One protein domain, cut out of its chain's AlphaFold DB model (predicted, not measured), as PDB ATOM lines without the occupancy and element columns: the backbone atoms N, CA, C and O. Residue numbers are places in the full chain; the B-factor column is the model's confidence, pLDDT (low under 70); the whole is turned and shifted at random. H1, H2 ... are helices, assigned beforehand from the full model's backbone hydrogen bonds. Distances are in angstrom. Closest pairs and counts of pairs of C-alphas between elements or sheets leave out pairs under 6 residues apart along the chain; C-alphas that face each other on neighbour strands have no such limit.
ATOM      1  N   PRO A 362      30.557 -10.990 -38.699       80.06
ATOM      2  CA  PRO A 362      29.614 -10.669 -39.768       80.06
ATOM      3  C   PRO A 362      28.243 -11.335 -39.549       80.06
ATOM      4  O   PRO A 362      28.187 -12.544 -39.302       80.06
ATOM      5  N   PRO A 363      27.113 -10.603 -39.655       77.75
ATOM      6  CA  PRO A 363      25.797 -11.119 -39.268       77.75
ATOM      7  C   PRO A 363      25.392 -12.419 -39.973       77.75
ATOM      8  O   PRO A 363      24.793 -13.294 -39.353       77.75
ATOM      9  N   LEU A 364      25.712 -12.556 -41.262       79.62
ATOM     10  CA  LEU A 364      25.341 -13.728 -42.059       79.62
ATOM     11  C   LEU A 364      26.074 -14.996 -41.601       79.62
ATOM     12  O   LEU A 364      25.459 -16.056 -41.491       79.62
ATOM     13  N   GLU A 365      27.369 -14.877 -41.318       84.50
ATOM     14  CA  GLU A 365      28.212 -15.959 -40.803       84.50
ATOM     15  C   GLU A 365      27.829 -16.304 -39.364       84.50
ATOM     16  O   GLU A 365      27.590 -17.471 -39.061       84.50
ATOM     17  N   ARG A 366      27.623 -15.284 -38.517       85.81
ATOM     18  CA  ARG A 366      27.198 -15.445 -37.120       85.81
ATOM     19  C   ARG A 366      25.926 -16.281 -37.002       85.81
ATOM     20  O   ARG A 366      25.890 -17.260 -36.268       85.81
ATOM     21  N   TRP A 367      24.870 -15.903 -37.725       88.56
ATOM     22  CA  TRP A 367      23.594 -16.619 -37.652       88.56
ATOM     23  C   TRP A 367      23.644 -18.000 -38.303       88.56
ATOM     24  O   TRP A 367      22.822 -18.845 -37.961       88.56
ATOM     25  N   SER A 368      24.591 -18.236 -39.216       87.44
ATOM     26  CA  SER A 368      24.813 -19.564 -39.797       87.44
ATOM     27  C   SER A 368      25.484 -20.497 -38.793       87.44
ATOM     28  O   SER A 368      24.950 -21.571 -38.554       87.44
ATOM     29  N   ALA A 369      26.534 -20.033 -38.113       85.94
ATOM     30  CA  ALA A 369      27.193 -20.785 -37.046       85.94
ATOM     31  C   ALA A 369      26.258 -21.065 -35.849       85.94
ATOM     32  O   ALA A 369      26.259 -22.161 -35.299       85.94
ATOM     33  N   ILE A 370      25.394 -20.110 -35.479       87.50
ATOM     34  CA  ILE A 370      24.393 -20.321 -34.414       87.50
ATOM     35  C   ILE A 370      23.368 -21.394 -34.805       87.50
ATOM     36  O   ILE A 370      22.977 -22.191 -33.962       87.50
ATOM     37  N   ALA A 371      22.923 -21.429 -36.062       89.44
ATOM     38  CA  ALA A 371      21.962 -22.439 -36.509       89.44
ATOM     39  C   ALA A 371      22.578 -23.844 -36.621       89.44
ATOM     40  O   ALA A 371      21.856 -24.823 -36.486       89.44
ATOM     41  N   GLU A 372      23.889 -23.951 -36.850       90.12
ATOM     42  CA  GLU A 372      24.608 -25.234 -36.825       90.12
ATOM     43  C   GLU A 372      24.676 -25.827 -35.410       90.12
ATOM     44  O   GLU A 372      24.509 -27.033 -35.244       90.12
ATOM     45  N   ASP A 373      24.846 -24.979 -34.390       87.88
ATOM     46  CA  ASP A 373      24.916 -25.395 -32.983       87.88
ATOM     47  C   ASP A 373      23.523 -25.627 -32.340       87.88
ATOM     48  O   ASP A 373      23.441 -26.164 -31.232       87.88
ATOM     49  N   VAL A 374      22.417 -25.266 -33.013       89.56
ATOM     50  CA  VAL A 374      21.039 -25.484 -32.524       89.56
ATOM     51  C   VAL A 374      20.351 -26.595 -33.334       89.56
ATOM     52  O   VAL A 374      19.911 -26.364 -34.464       89.56
ATOM     53  N   PRO A 375      20.183 -27.811 -32.776       84.75
ATOM     54  CA  PRO A 375      19.696 -28.959 -33.532       84.75
ATOM     55  C   PRO A 375      18.252 -28.763 -34.011       84.75
ATOM     56  O   PRO A 375      17.330 -28.542 -33.220       84.75
ATOM     57  N   GLY A 376      18.057 -28.890 -35.327       81.25
ATOM     58  CA  GLY A 376      16.739 -28.883 -35.966       81.25
ATOM     59  C   GLY A 376      16.088 -27.506 -36.118       81.25
ATOM     60  O   GLY A 376      14.894 -27.450 -36.407       81.25
ATOM     61  N   LYS A 377      16.827 -26.401 -35.930       84.06
ATOM     62  CA  LYS A 377      16.320 -25.033 -36.135       84.06
ATOM     63  C   LYS A 377      17.090 -24.310 -37.232       84.06
ATOM     64  O   LYS A 377      18.292 -24.469 -37.410       84.06
ATOM     65  N   THR A 378      16.384 -23.477 -37.981       88.25
ATOM     66  CA  THR A 378      16.956 -22.691 -39.073       88.25
ATOM     67  C   THR A 378      17.483 -21.340 -38.588       88.25
ATOM     68  O   THR A 378      17.080 -20.811 -37.549       88.25
ATOM     69  N   ARG A 379      18.336 -20.705 -39.405       86.94
ATOM     70  CA  ARG A 379      18.856 -19.344 -39.158       86.94
ATOM     71  C   ARG A 379      17.747 -18.326 -38.883       86.94
ATOM     72  O   ARG A 379      17.891 -17.481 -38.006       86.94
ATOM     73  N   LYS A 380      16.640 -18.402 -39.633       85.31
ATOM     74  CA  LYS A 380      15.503 -17.482 -39.484       85.31
ATOM     75  C   LYS A 380      14.811 -17.669 -38.131       85.31
ATOM     76  O   LYS A 380      14.569 -16.678 -37.451       85.31
ATOM     77  N   GLU A 381      14.585 -18.914 -37.723       86.00
ATOM     78  CA  GLU A 381      13.946 -19.240 -36.442       86.00
ATOM     79  C   GLU A 381      14.827 -18.852 -35.247       86.00
ATOM     80  O   GLU A 381      14.316 -18.326 -34.263       86.00
ATOM     81  N   CYS A 382      16.151 -19.024 -35.342       84.94
ATOM     82  CA  CYS A 382      17.089 -18.588 -34.300       84.94
ATOM     83  C   CYS A 382      17.088 -17.056 -34.128       84.94
ATOM     84  O   CYS A 382      17.062 -16.551 -33.005       84.94
ATOM     85  N   VAL A 383      17.062 -16.304 -35.238       84.44
ATOM     86  CA  VAL A 383      16.960 -14.832 -35.224       84.44
ATOM     87  C   VAL A 383      15.637 -14.374 -34.613       84.44
ATOM     88  O   VAL A 383      15.609 -13.422 -33.833       84.44
ATOM     89  N   GLU A 384      14.534 -15.011 -34.991       83.44
ATOM     90  CA  GLU A 384      13.200 -14.672 -34.501       83.44
ATOM     91  C   GLU A 384      13.046 -14.987 -33.011       83.44
ATOM     92  O   GLU A 384      12.592 -14.131 -32.251       83.44
ATOM     93  N   ARG A 385      13.535 -16.148 -32.563       83.50
ATOM     94  CA  ARG A 385      13.555 -16.518 -31.143       83.50
ATOM     95  C   ARG A 385      14.387 -15.547 -30.308       83.50
ATOM     96  O   ARG A 385      13.960 -15.138 -29.232       83.50
ATOM     97  N   PHE A 386      15.530 -15.099 -30.827       83.06
ATOM     98  CA  PHE A 386      16.342 -14.068 -30.180       83.06
ATOM     99  C   PHE A 386      15.632 -12.706 -30.104       83.06
ATOM    100  O   PHE A 386      15.742 -12.008 -29.097       83.06
ATOM    101  N   LYS A 387      14.870 -12.315 -31.136       82.00
ATOM    102  CA  LYS A 387      14.031 -11.102 -31.085       82.00
ATOM    103  C   LYS A 387      12.941 -11.214 -30.021       82.00
ATOM    104  O   LYS A 387      12.758 -10.266 -29.269       82.00
ATOM    105  N   GLN A 388      12.282 -12.367 -29.919       81.81
ATOM    106  CA  GLN A 388      11.280 -12.623 -28.879       81.81
ATOM    107  C   GLN A 388      11.892 -12.529 -27.472       81.81
ATOM    108  O   GLN A 388      11.299 -11.909 -26.596       81.81
ATOM    109  N   ALA A 389      13.104 -13.061 -27.263       78.94
ATOM    110  CA  ALA A 389      13.821 -12.934 -25.990       78.94
ATOM    111  C   ALA A 389      14.170 -11.470 -25.652       78.94
ATOM    112  O   ALA A 389      13.994 -11.037 -24.515       78.94
ATOM    113  N   LEU A 390      14.585 -10.673 -26.647       74.19
ATOM    114  CA  LEU A 390      14.814  -9.229 -26.482       74.19
ATOM    115  C   LEU A 390      13.533  -8.473 -26.115       74.19
ATOM    116  O   LEU A 390      13.563  -7.601 -25.251       74.19
ATOM    117  N   GLU A 391      12.424  -8.769 -26.791       78.25
ATOM    118  CA  GLU A 391      11.130  -8.137 -26.523       78.25
ATOM    119  C   GLU A 391      10.599  -8.517 -25.139       78.25
ATOM    120  O   GLU A 391      10.140  -7.640 -24.410       78.25
ATOM    121  N   ALA A 392      10.750  -9.780 -24.735       78.38
ATOM    122  CA  ALA A 392      10.408 -10.243 -23.394       78.38
ATOM    123  C   ALA A 392      11.254  -9.545 -22.314       78.38
ATOM    124  O   ALA A 392      10.699  -9.068 -21.324       78.38
ATOM    125  N   ALA A 393      12.567  -9.395 -22.524       75.88
ATOM    126  CA  ALA A 393      13.439  -8.647 -21.617       75.88
ATOM    127  C   ALA A 393      13.053  -7.155 -21.550       75.88
ATOM    128  O   ALA A 393      12.973  -6.568 -20.472       75.88
ATOM    129  N   LEU A 394      12.736  -6.530 -22.689       74.69
ATOM    130  CA  LEU A 394      12.290  -5.131 -22.740       74.69
ATOM    131  C   LEU A 394      10.914  -4.908 -22.097       74.69
ATOM    132  O   LEU A 394      10.680  -3.831 -21.547       74.69
ATOM    133  N   ALA A 395      10.020  -5.898 -22.164       79.69
ATOM    134  CA  ALA A 395       8.713  -5.872 -21.513       79.69
ATOM    135  C   ALA A 395       8.826  -6.083 -19.996       79.69
ATOM    136  O   ALA A 395       8.121  -5.426 -19.230       79.69
ATOM    137  N   LYS A 396       9.747  -6.952 -19.563       80.19
ATOM    138  CA  LYS A 396      10.044  -7.227 -18.152       80.19
ATOM    139  C   LYS A 396      10.647  -6.014 -17.433       80.19
ATOM    140  O   LYS A 396      10.350  -5.804 -16.259       80.19
ATOM    141  N   TYR A 397      11.429  -5.184 -18.134       81.06
ATOM    142  CA  TYR A 397      12.054  -3.974 -17.578       81.06
ATOM    143  C   TYR A 397      11.529  -2.687 -18.252       81.06
ATOM    144  O   TYR A 397      12.124  -2.178 -19.217       81.06
ATOM    145  N   PRO A 398      10.408  -2.124 -17.754       75.44
ATOM    146  CA  PRO A 398       9.746  -0.974 -18.360       75.44
ATOM    147  C   PRO A 398      10.565   0.318 -18.248       75.44
ATOM    148  O   PRO A 398      11.467   0.468 -17.426       75.44
ATOM    149  N   SER A 399      10.210   1.303 -19.076       72.25
ATOM    150  CA  SER A 399      10.878   2.614 -19.135       72.25
ATOM    151  C   SER A 399      10.750   3.474 -17.878       72.25
ATOM    152  O   SER A 399      11.377   4.526 -17.825       72.25
ATOM    153  N   SER A 400       9.956   3.039 -16.899       78.50
ATOM    154  CA  SER A 400       9.813   3.671 -15.586       78.50
ATOM    155  C   SER A 400      10.980   3.377 -14.637       78.50
ATOM    156  O   SER A 400      11.152   4.100 -13.662       78.50
ATOM    157  N   MET A 401      11.786   2.344 -14.907       77.62
ATOM    158  CA  MET A 401      12.967   2.003 -14.110       77.62
ATOM    159  C   MET A 401      14.143   2.953 -14.423       77.62
ATOM    160  O   MET A 401      14.292   3.362 -15.586       77.62
ATOM    161  N   PRO A 402      15.010   3.284 -13.441       82.88
ATOM    162  CA  PRO A 402      16.200   4.097 -13.671       82.88
ATOM    163  C   PRO A 402      17.023   3.578 -14.861       82.88
ATOM    164  O   PRO A 402      17.316   2.382 -14.919       82.88
ATOM    165  N   PRO A 403      17.432   4.436 -15.819       76.50
ATOM    166  CA  PRO A 403      18.046   3.982 -17.068       76.50
ATOM    167  C   PRO A 403      19.270   3.082 -16.875       76.50
ATOM    168  O   PRO A 403      19.437   2.105 -17.598       76.50
ATOM    169  N   LEU A 404      20.125   3.386 -15.895       76.62
ATOM    170  CA  LEU A 404      21.331   2.604 -15.615       76.62
ATOM    171  C   LEU A 404      21.000   1.176 -15.164       76.62
ATOM    172  O   LEU A 404      21.599   0.234 -15.676       76.62
ATOM    173  N   GLU A 405      20.039   1.019 -14.256       79.62
ATOM    174  CA  GLU A 405      19.588  -0.279 -13.739       79.62
ATOM    175  C   GLU A 405      18.827  -1.058 -14.810       79.62
ATOM    176  O   GLU A 405      19.131  -2.222 -15.069       79.62
ATOM    177  N   ARG A 406      17.936  -0.368 -15.529       79.94
ATOM    178  CA  ARG A 406      17.157  -0.924 -16.633       79.94
ATOM    179  C   ARG A 406      18.050  -1.540 -17.707       79.94
ATOM    180  O   ARG A 406      17.852  -2.685 -18.098       79.94
ATOM    181  N   TRP A 407      19.043  -0.796 -18.197       80.69
ATOM    182  CA  TRP A 407      19.939  -1.301 -19.241       80.69
ATOM    183  C   TRP A 407      20.884  -2.391 -18.734       80.69
ATOM    184  O   TRP A 407      21.342  -3.195 -19.540       80.69
ATOM    185  N   SER A 408      21.168  -2.429 -17.428       80.00
ATOM    186  CA  SER A 408      21.911  -3.525 -16.811       80.00
ATOM    187  C   SER A 408      21.120  -4.823 -16.798       80.00
ATOM    188  O   SER A 408      21.604  -5.816 -17.325       80.00
ATOM    189  N   ALA A 409      19.891  -4.786 -16.286       79.75
ATOM    190  CA  ALA A 409      19.025  -5.957 -16.212       79.75
ATOM    191  C   ALA A 409      18.658  -6.490 -17.612       79.75
ATOM    192  O   ALA A 409      18.626  -7.694 -17.844       79.75
ATOM    193  N   ILE A 410      18.472  -5.592 -18.592       78.69
ATOM    194  CA  ILE A 410      18.293  -5.976 -20.002       78.69
ATOM    195  C   ILE A 410      19.568  -6.605 -20.584       78.69
ATOM    196  O   ILE A 410      19.461  -7.491 -21.418       78.69
ATOM    197  N   ALA A 411      20.770  -6.157 -20.215       78.50
ATOM    198  CA  ALA A 411      22.003  -6.762 -20.727       78.50
ATOM    199  C   ALA A 411      22.281  -8.146 -20.117       78.50
ATOM    200  O   ALA A 411      22.860  -8.989 -20.790       78.50
ATOM    201  N   GLU A 412      21.850  -8.385 -18.878       79.94
ATOM    202  CA  GLU A 412      21.945  -9.696 -18.220       79.94
ATOM    203  C   GLU A 412      20.989 -10.723 -18.838       79.94
ATOM    204  O   GLU A 412      21.402 -11.844 -19.123       79.94
ATOM    205  N   ASP A 413      19.751 -10.322 -19.141       77.56
ATOM    206  CA  ASP A 413      18.749 -11.204 -19.762       77.56
ATOM    207  C   ASP A 413      18.957 -11.376 -21.288       77.56
ATOM    208  O   ASP A 413      18.225 -12.123 -21.943       77.56
ATOM    209  N   VAL A 414      19.941 -10.693 -21.890       75.44
ATOM    210  CA  VAL A 414      20.219 -10.738 -23.333       75.44
ATOM    211  C   VAL A 414      21.605 -11.338 -23.590       75.44
ATOM    212  O   VAL A 414      22.611 -10.624 -23.553       75.44
ATOM    213  N   PRO A 415      21.686 -12.640 -23.922       70.75
ATOM    214  CA  PRO A 415      22.961 -13.329 -24.067       70.75
ATOM    215  C   PRO A 415      23.824 -12.719 -25.180       70.75
ATOM    216  O   PRO A 415      23.367 -12.473 -26.303       70.75
ATOM    217  N   GLY A 416      25.097 -12.477 -24.855       68.06
ATOM    218  CA  GLY A 416      26.124 -12.040 -25.805       68.06
ATOM    219  C   GLY A 416      26.062 -10.567 -26.228       68.06
ATOM    220  O   GLY A 416      26.653 -10.228 -27.255       68.06
ATOM    221  N   LYS A 417      25.358  -9.690 -25.492       72.31
ATOM    222  CA  LYS A 417      25.368  -8.233 -25.724       72.31
ATOM    223  C   LYS A 417      25.740  -7.449 -24.474       72.31
ATOM    224  O   LYS A 417      25.279  -7.724 -23.375       72.31
ATOM    225  N   THR A 418      26.527  -6.398 -24.661       77.88
ATOM    226  CA  THR A 418      26.873  -5.455 -23.597       77.88
ATOM    227  C   THR A 418      25.786  -4.396 -23.401       77.88
ATOM    228  O   THR A 418      25.054  -4.035 -24.327       77.88
ATOM    229  N   ARG A 419      25.740  -3.793 -22.204       76.31
ATOM    230  CA  ARG A 419      24.851  -2.657 -21.882       76.31
ATOM    231  C   ARG A 419      24.908  -1.550 -22.946       76.31
ATOM    232  O   ARG A 419      23.872  -1.024 -23.349       76.31
ATOM    233  N   LYS A 420      26.112  -1.207 -23.424       78.06
ATOM    234  CA  LYS A 420      26.322  -0.171 -24.451       78.06
ATOM    235  C   LYS A 420      25.684  -0.555 -25.790       78.06
ATOM    236  O   LYS A 420      25.013   0.273 -26.396       78.06
ATOM    237  N   GLU A 421      25.823  -1.808 -26.218       76.81
ATOM    238  CA  GLU A 421      25.230  -2.299 -27.470       76.81
ATOM    239  C   GLU A 421      23.696  -2.337 -27.410       76.81
ATOM    240  O   GLU A 421      23.034  -2.012 -28.396       76.81
ATOM    241  N   CYS A 422      23.118  -2.683 -26.254       77.12
ATOM    242  CA  CYS A 422      21.667  -2.663 -26.041       77.12
ATOM    243  C   CYS A 422      21.094  -1.238 -26.157       77.12
ATOM    244  O   CYS A 422      20.093  -1.030 -26.849       77.12
ATOM    245  N   VAL A 423      21.766  -0.248 -25.556       80.88
ATOM    246  CA  VAL A 423      21.388   1.176 -25.634       80.88
ATOM    247  C   VAL A 423      21.494   1.709 -27.064       80.88
ATOM    248  O   VAL A 423      20.552   2.331 -27.560       80.88
ATOM    249  N   GLU A 424      22.613   1.463 -27.747       79.62
ATOM    250  CA  GLU A 424      22.828   1.949 -29.115       79.62
ATOM    251  C   GLU A 424      21.851   1.310 -30.105       79.62
ATOM    252  O   GLU A 424      21.251   2.003 -30.932       79.62
ATOM    253  N   ARG A 425      21.581   0.006 -29.969       76.12
ATOM    254  CA  ARG A 425      20.581  -0.666 -30.805       76.12
ATOM    255  C   ARG A 425      19.182  -0.091 -30.589       76.12
ATOM    256  O   ARG A 425      18.451   0.095 -31.560       76.12
ATOM    257  N   PHE A 426      18.815   0.223 -29.349       79.81
ATOM    258  CA  PHE A 426      17.536   0.857 -29.040       79.81
ATOM    259  C   PHE A 426      17.423   2.268 -29.630       79.81
ATOM    260  O   PHE A 426      16.401   2.597 -30.236       79.81
ATOM    261  N   LYS A 427      18.478   3.089 -29.525       82.75
ATOM    262  CA  LYS A 427      18.531   4.413 -30.170       82.75
ATOM    263  C   LYS A 427      18.366   4.304 -31.683       82.75
ATOM    264  O   LYS A 427      17.574   5.045 -32.261       82.75
ATOM    265  N   GLN A 428      19.060   3.354 -32.310       79.12
ATOM    266  CA  GLN A 428      18.981   3.127 -33.750       79.12
ATOM    267  C   GLN A 428      17.562   2.735 -34.180       79.12
ATOM    268  O   GLN A 428      17.024   3.341 -35.101       79.12
ATOM    269  N   VAL A 429      16.925   1.787 -33.484       76.25
ATOM    270  CA  VAL A 429      15.543   1.354 -33.771       76.25
ATOM    271  C   VAL A 429      14.536   2.489 -33.567       76.25
ATOM    272  O   VAL A 429      13.590   2.639 -34.341       76.25
ATOM    273  N   ARG A 430      14.727   3.325 -32.542       81.38
ATOM    274  CA  ARG A 430      13.874   4.496 -32.312       81.38
ATOM    275  C   ARG A 430      14.048   5.545 -33.410       81.38
ATOM    276  O   ARG A 430      13.051   6.100 -33.865       81.38
ATOM    277  N   SER A 431      15.284   5.789 -33.841       81.75
ATOM    278  CA  SER A 431      15.600   6.708 -34.937       81.75
ATOM    279  C   SER A 431      14.976   6.244 -36.254       81.75
ATOM    280  O   SER A 431      14.249   7.009 -36.882       81.75
ATOM    281  N   THR A 432      15.139   4.969 -36.625       83.19
ATOM    282  CA  THR A 432      14.535   4.423 -37.852       83.19
ATOM    283  C   THR A 432      13.009   4.445 -37.804       83.19
ATOM    284  O   THR A 432      12.375   4.785 -38.799       83.19
ATOM    285  N   LYS A 433      12.397   4.154 -36.647       83.69
ATOM    286  CA  LYS A 433      10.942   4.288 -36.464       83.69
ATOM    287  C   LYS A 433      10.480   5.736 -36.643       83.69
ATOM    288  O   LYS A 433       9.457   5.965 -37.280       83.69
ATOM    289  N   HIS A 434      11.229   6.701 -36.109       86.94
ATOM    290  CA  HIS A 434      10.913   8.119 -36.260       86.94
ATOM    291  C   HIS A 434      11.061   8.588 -37.713       86.94
ATOM    292  O   HIS A 434      10.167   9.253 -38.223       86.94
ATOM    293  N   GLN A 435      12.124   8.174 -38.409       87.75
ATOM    294  CA  GLN A 435      12.314   8.443 -39.838       87.75
ATOM    295  C   GLN A 435      11.182   7.855 -40.687       87.75
ATOM    296  O   GLN A 435      10.629   8.546 -41.539       87.75
ATOM    297  N   LEU A 436      10.782   6.607 -40.424       86.56
ATOM    298  CA  LEU A 436       9.661   5.972 -41.121       86.56
ATOM    299  C   LEU A 436       8.342   6.708 -40.854       86.56
ATOM    300  O   LEU A 436       7.542   6.891 -41.766       86.56
ATOM    301  N   GLN A 437       8.120   7.162 -39.619       89.88
ATOM    302  CA  GLN A 437       6.938   7.944 -39.260       89.88
ATOM    303  C   GLN A 437       6.912   9.301 -39.975       89.88
ATOM    304  O   GLN A 437       5.867   9.689 -40.493       89.88
ATOM    305  N   GLN A 438       8.050   9.997 -40.052       90.12
ATOM    306  CA  GLN A 438       8.175  11.241 -40.817       90.12
ATOM    307  C   GLN A 438       7.916  11.002 -42.311       90.12
ATOM    308  O   GLN A 438       7.158  11.745 -42.928       90.12
ATOM    309  N   GLN A 439       8.465   9.928 -42.883       90.44
ATOM    310  CA  GLN A 439       8.222   9.557 -44.277       90.44
ATOM    311  C   GLN A 439       6.741   9.249 -44.537       90.44
ATOM    312  O   GLN A 439       6.184   9.685 -45.543       90.44
ATOM    313  N   GLN A 440       6.077   8.535 -43.626       90.25
ATOM    314  CA  GLN A 440       4.639   8.270 -43.718       90.25
ATOM    315  C   GLN A 440       3.812   9.557 -43.634       90.25
ATOM    316  O   GLN A 440       2.864   9.706 -44.403       90.25
ATOM    317  N   GLN A 441       4.173  10.494 -42.751       91.19
ATOM    318  CA  GLN A 441       3.521  11.805 -42.668       91.19
ATOM    319  C   GLN A 441       3.701  12.610 -43.958       91.19
ATOM    320  O   GLN A 441       2.720  13.127 -44.484       91.19
ATOM    321  N   GLN A 442       4.911  12.648 -44.519       87.94
ATOM    322  CA  GLN A 442       5.173  13.310 -45.801       87.94
ATOM    323  C   GLN A 442       4.357  12.681 -46.942       87.94
ATOM    324  O   GLN A 442       3.727  13.396 -47.715       87.94
ATOM    325  N   GLN A 443       4.276  11.347 -47.015       85.06
ATOM    326  CA  GLN A 443       3.431  10.660 -48.001       85.06
ATOM    327  C   GLN A 443       1.934  10.929 -47.796       85.06
ATOM    328  O   GLN A 443       1.171  10.984 -48.760       85.06
ATOM    329  N   GLN A 444       1.474  11.070 -46.550       87.88
ATOM    330  CA  GLN A 444       0.090  11.456 -46.264       87.88
ATOM    331  C   GLN A 444      -0.198  12.886 -46.724       87.88
ATOM    332  O   GLN A 444      -1.203  13.090 -47.400       87.88
ATOM    333  N   GLN A 445       0.692  13.840 -46.433       85.69
ATOM    334  CA  GLN A 445       0.575  15.225 -46.900       85.69
ATOM    335  C   GLN A 445       0.560  15.306 -48.431       85.69
ATOM    336  O   GLN A 445      -0.327  15.935 -49.000       85.69
ATOM    337  N   GLN A 446       1.460  14.588 -49.108       81.50
ATOM    338  CA  GLN A 446       1.473  14.522 -50.574       81.50
ATOM    339  C   GLN A 446       0.164  13.960 -51.144       81.50
ATOM    340  O   GLN A 446      -0.382  14.519 -52.092       81.50
ATOM    341  N   ARG A 447      -0.389  12.894 -50.547       78.56
ATOM    342  CA  ARG A 447      -1.689  12.345 -50.971       78.56
ATOM    343  C   ARG A 447      -2.839  13.322 -50.744       78.56
ATOM    344  O   ARG A 447      -3.737  13.387 -51.576       78.56
ATOM    345  N   GLN A 448      -2.820  14.079 -49.648       83.69
ATOM    346  CA  GLN A 448      -3.818  15.121 -49.395       83.69
ATOM    347  C   GLN A 448      -3.732  16.239 -50.440       83.69
ATOM    348  O   GLN A 448      -4.761  16.617 -50.994       83.69
ATOM    349  N   GLN A 449      -2.526  16.703 -50.778       79.12
ATOM    350  CA  GLN A 449      -2.323  17.692 -51.843       79.12
ATOM    351  C   GLN A 449      -2.785  17.166 -53.211       79.12
ATOM    352  O   GLN A 449      -3.499  17.864 -53.929       79.12
ATOM    353  N   GLN A 450      -2.465  15.913 -53.554       75.75
ATOM    354  CA  GLN A 450      -2.969  15.272 -54.775       75.75
ATOM    355  C   GLN A 450      -4.504  15.214 -54.799       75.75
ATOM    356  O   GLN A 450      -5.113  15.543 -55.815       75.75
ATOM    357  N   GLN A 451      -5.146  14.845 -53.684       77.62
ATOM    358  CA  GLN A 451      -6.608  14.824 -53.575       77.62
ATOM    359  C   GLN A 451      -7.223  16.220 -53.711       77.62
ATOM    360  O   GLN A 451      -8.248  16.363 -54.373       77.62
ATOM    361  N   GLN A 452      -6.610  17.249 -53.122       78.25
ATOM    362  CA  GLN A 452      -7.072  18.629 -53.267       78.25
ATOM    363  C   GLN A 452      -7.001  19.087 -54.724       78.25
ATOM    364  O   GLN A 452      -8.008  19.555 -55.250       78.25
ATOM    365  N   LEU A 453      -5.870  18.877 -55.406       73.31
ATOM    366  CA  LEU A 453      -5.731  19.208 -56.829       73.31
ATOM    367  C   LEU A 453      -6.740  18.444 -57.697       73.31
ATOM    368  O   LEU A 453      -7.373  19.041 -58.566       73.31
ATOM    369  N   LEU A 454      -6.955  17.153 -57.427       69.62
ATOM    370  CA  LEU A 454      -7.981  16.359 -58.105       69.62
ATOM    371  C   LEU A 454      -9.382  16.945 -57.896       69.62
ATOM    372  O   LEU A 454     -10.151  17.045 -58.847       69.62
ATOM    373  N   LEU A 455      -9.728  17.353 -56.674       72.31
ATOM    374  CA  LEU A 455     -11.016  17.985 -56.390       72.31
ATOM    375  C   LEU A 455     -11.177  19.317 -57.128       72.31
ATOM    376  O   LEU A 455     -12.280  19.607 -57.590       72.31
ATOM    377  N   LEU A 456     -10.107  20.106 -57.279       69.62
ATOM    378  CA  LEU A 456     -10.142  21.326 -58.092       69.62
ATOM    379  C   LEU A 456     -10.453  21.004 -59.556       69.62
ATOM    380  O   LEU A 456     -11.349  21.603 -60.145       69.62
ATOM    381  N   LEU A 457      -9.791  19.994 -60.113       65.06
ATOM    382  CA  LEU A 457     -10.002  19.548 -61.490       65.06
ATOM    383  C   LEU A 457     -11.395  18.932 -61.706       65.06
ATOM    384  O   LEU A 457     -12.049  19.213 -62.707       65.06
ATOM    385  N   LEU A 458     -11.899  18.151 -60.747       63.72
ATOM    386  CA  LEU A 458     -13.256  17.594 -60.785       63.72
ATOM    387  C   LEU A 458     -14.335  18.672 -60.624       63.72
ATOM    388  O   LEU A 458     -15.418  18.543 -61.188       63.72
ATOM    389  N   ARG A 459     -14.073  19.757 -59.889       65.12
ATOM    390  CA  ARG A 459     -15.000  20.899 -59.816       65.12
ATOM    391  C   ARG A 459     -15.068  21.670 -61.129       65.12
ATOM    392  O   ARG A 459     -16.160  22.089 -61.511       65.12
ATOM    393  N   LEU A 460     -13.950  21.772 -61.850       59.50
ATOM    394  CA  LEU A 460     -13.973  22.227 -63.239       59.50
ATOM    395  C   LEU A 460     -14.824  21.273 -64.110       59.50
ATOM    396  O   LEU A 460     -15.470  21.742 -65.034       59.50
ATOM    397  N   TYR A 461     -14.925  19.979 -63.773       51.41
ATOM    398  CA  TYR A 461     -15.676  18.947 -64.514       51.41
ATOM    399  C   TYR A 461     -17.200  18.837 -64.203       51.41
ATOM    400  O   TYR A 461     -17.982  18.691 -65.138       51.41
TER     401      TYR A 461
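AT A GLANCE: This is residues 362 to 461 of the 480 residues of the protein "DnaJ domain-containing protein, putative" of Eimeria mitis (UniProt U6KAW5). One long helix, H4, makes the length, and its residues 424 to 461 stick out as an arm from a small body. In that body H2 is a post, H1 makes a corner with its first end, and H3 folds back near its last end; the start of H4 makes a corner with H3. The printed part has 100 residues, with four named helices in the order H1, H2, H3, H4 and no named strand, and its class is all helix. It is extended, with a radius of gyration of the C-alphas of 21.7 A, and elongated, spanning 68 by 38 by 22 A.

IN THESE COORDINATES: Find C-alpha 419 at (24.851, -2.657, -21.882); from there H4, residues 419 to 461, runs 62.7 A to C-alpha 461 at (-15.676, 18.947, -64.514). Before it come H3, residues 403 to 412, and H2, residues 379 to 396, which is 25.8 A long. H1, residues 363 to 373, begins at C-alpha 363, at (25.797, -11.119, -39.268).

HOW THE PARTS SIT: Look at residues 419 to 423, with which alone H4 touches H3; the closest C-alphas, of Ala 411 and Arg 419, are 5.1 A apart. Their lines are only just about perpendicular, at 73 degrees. H3 and H2 are close but not clearly touching, the closest C-alphas being those of Ala 393 and Ile 410, 5.8 A apart; they run opposite ways at a steep tilt of 38 degrees. H2 touches H1 with residues 379 to 383 alone, about perpendicular at 83 degrees, and the closest C-alphas, of Ala 371 and Arg 379, are 5.1 A apart. H1 is apart from H3 and H4, and H2 from H4. In H1, H2, H3 and H4 every O i to N i+4 pair is within hydrogen-bond range.

THE WHOLE: The two C-alphas farthest apart, of Asp 373 and Leu 460, are 68.5 A apart. Without residues 424 to 461, which stand free, the body spans 39 by 20 by 13 A. The printed part has no cut; the link from H1 to H2 is tight, and those from H2 to H3 and from H3 to H4 are short. The mean pLDDT of the printed part is 80.1; look for values under 70 at residues 416, 454 and 456 to 461.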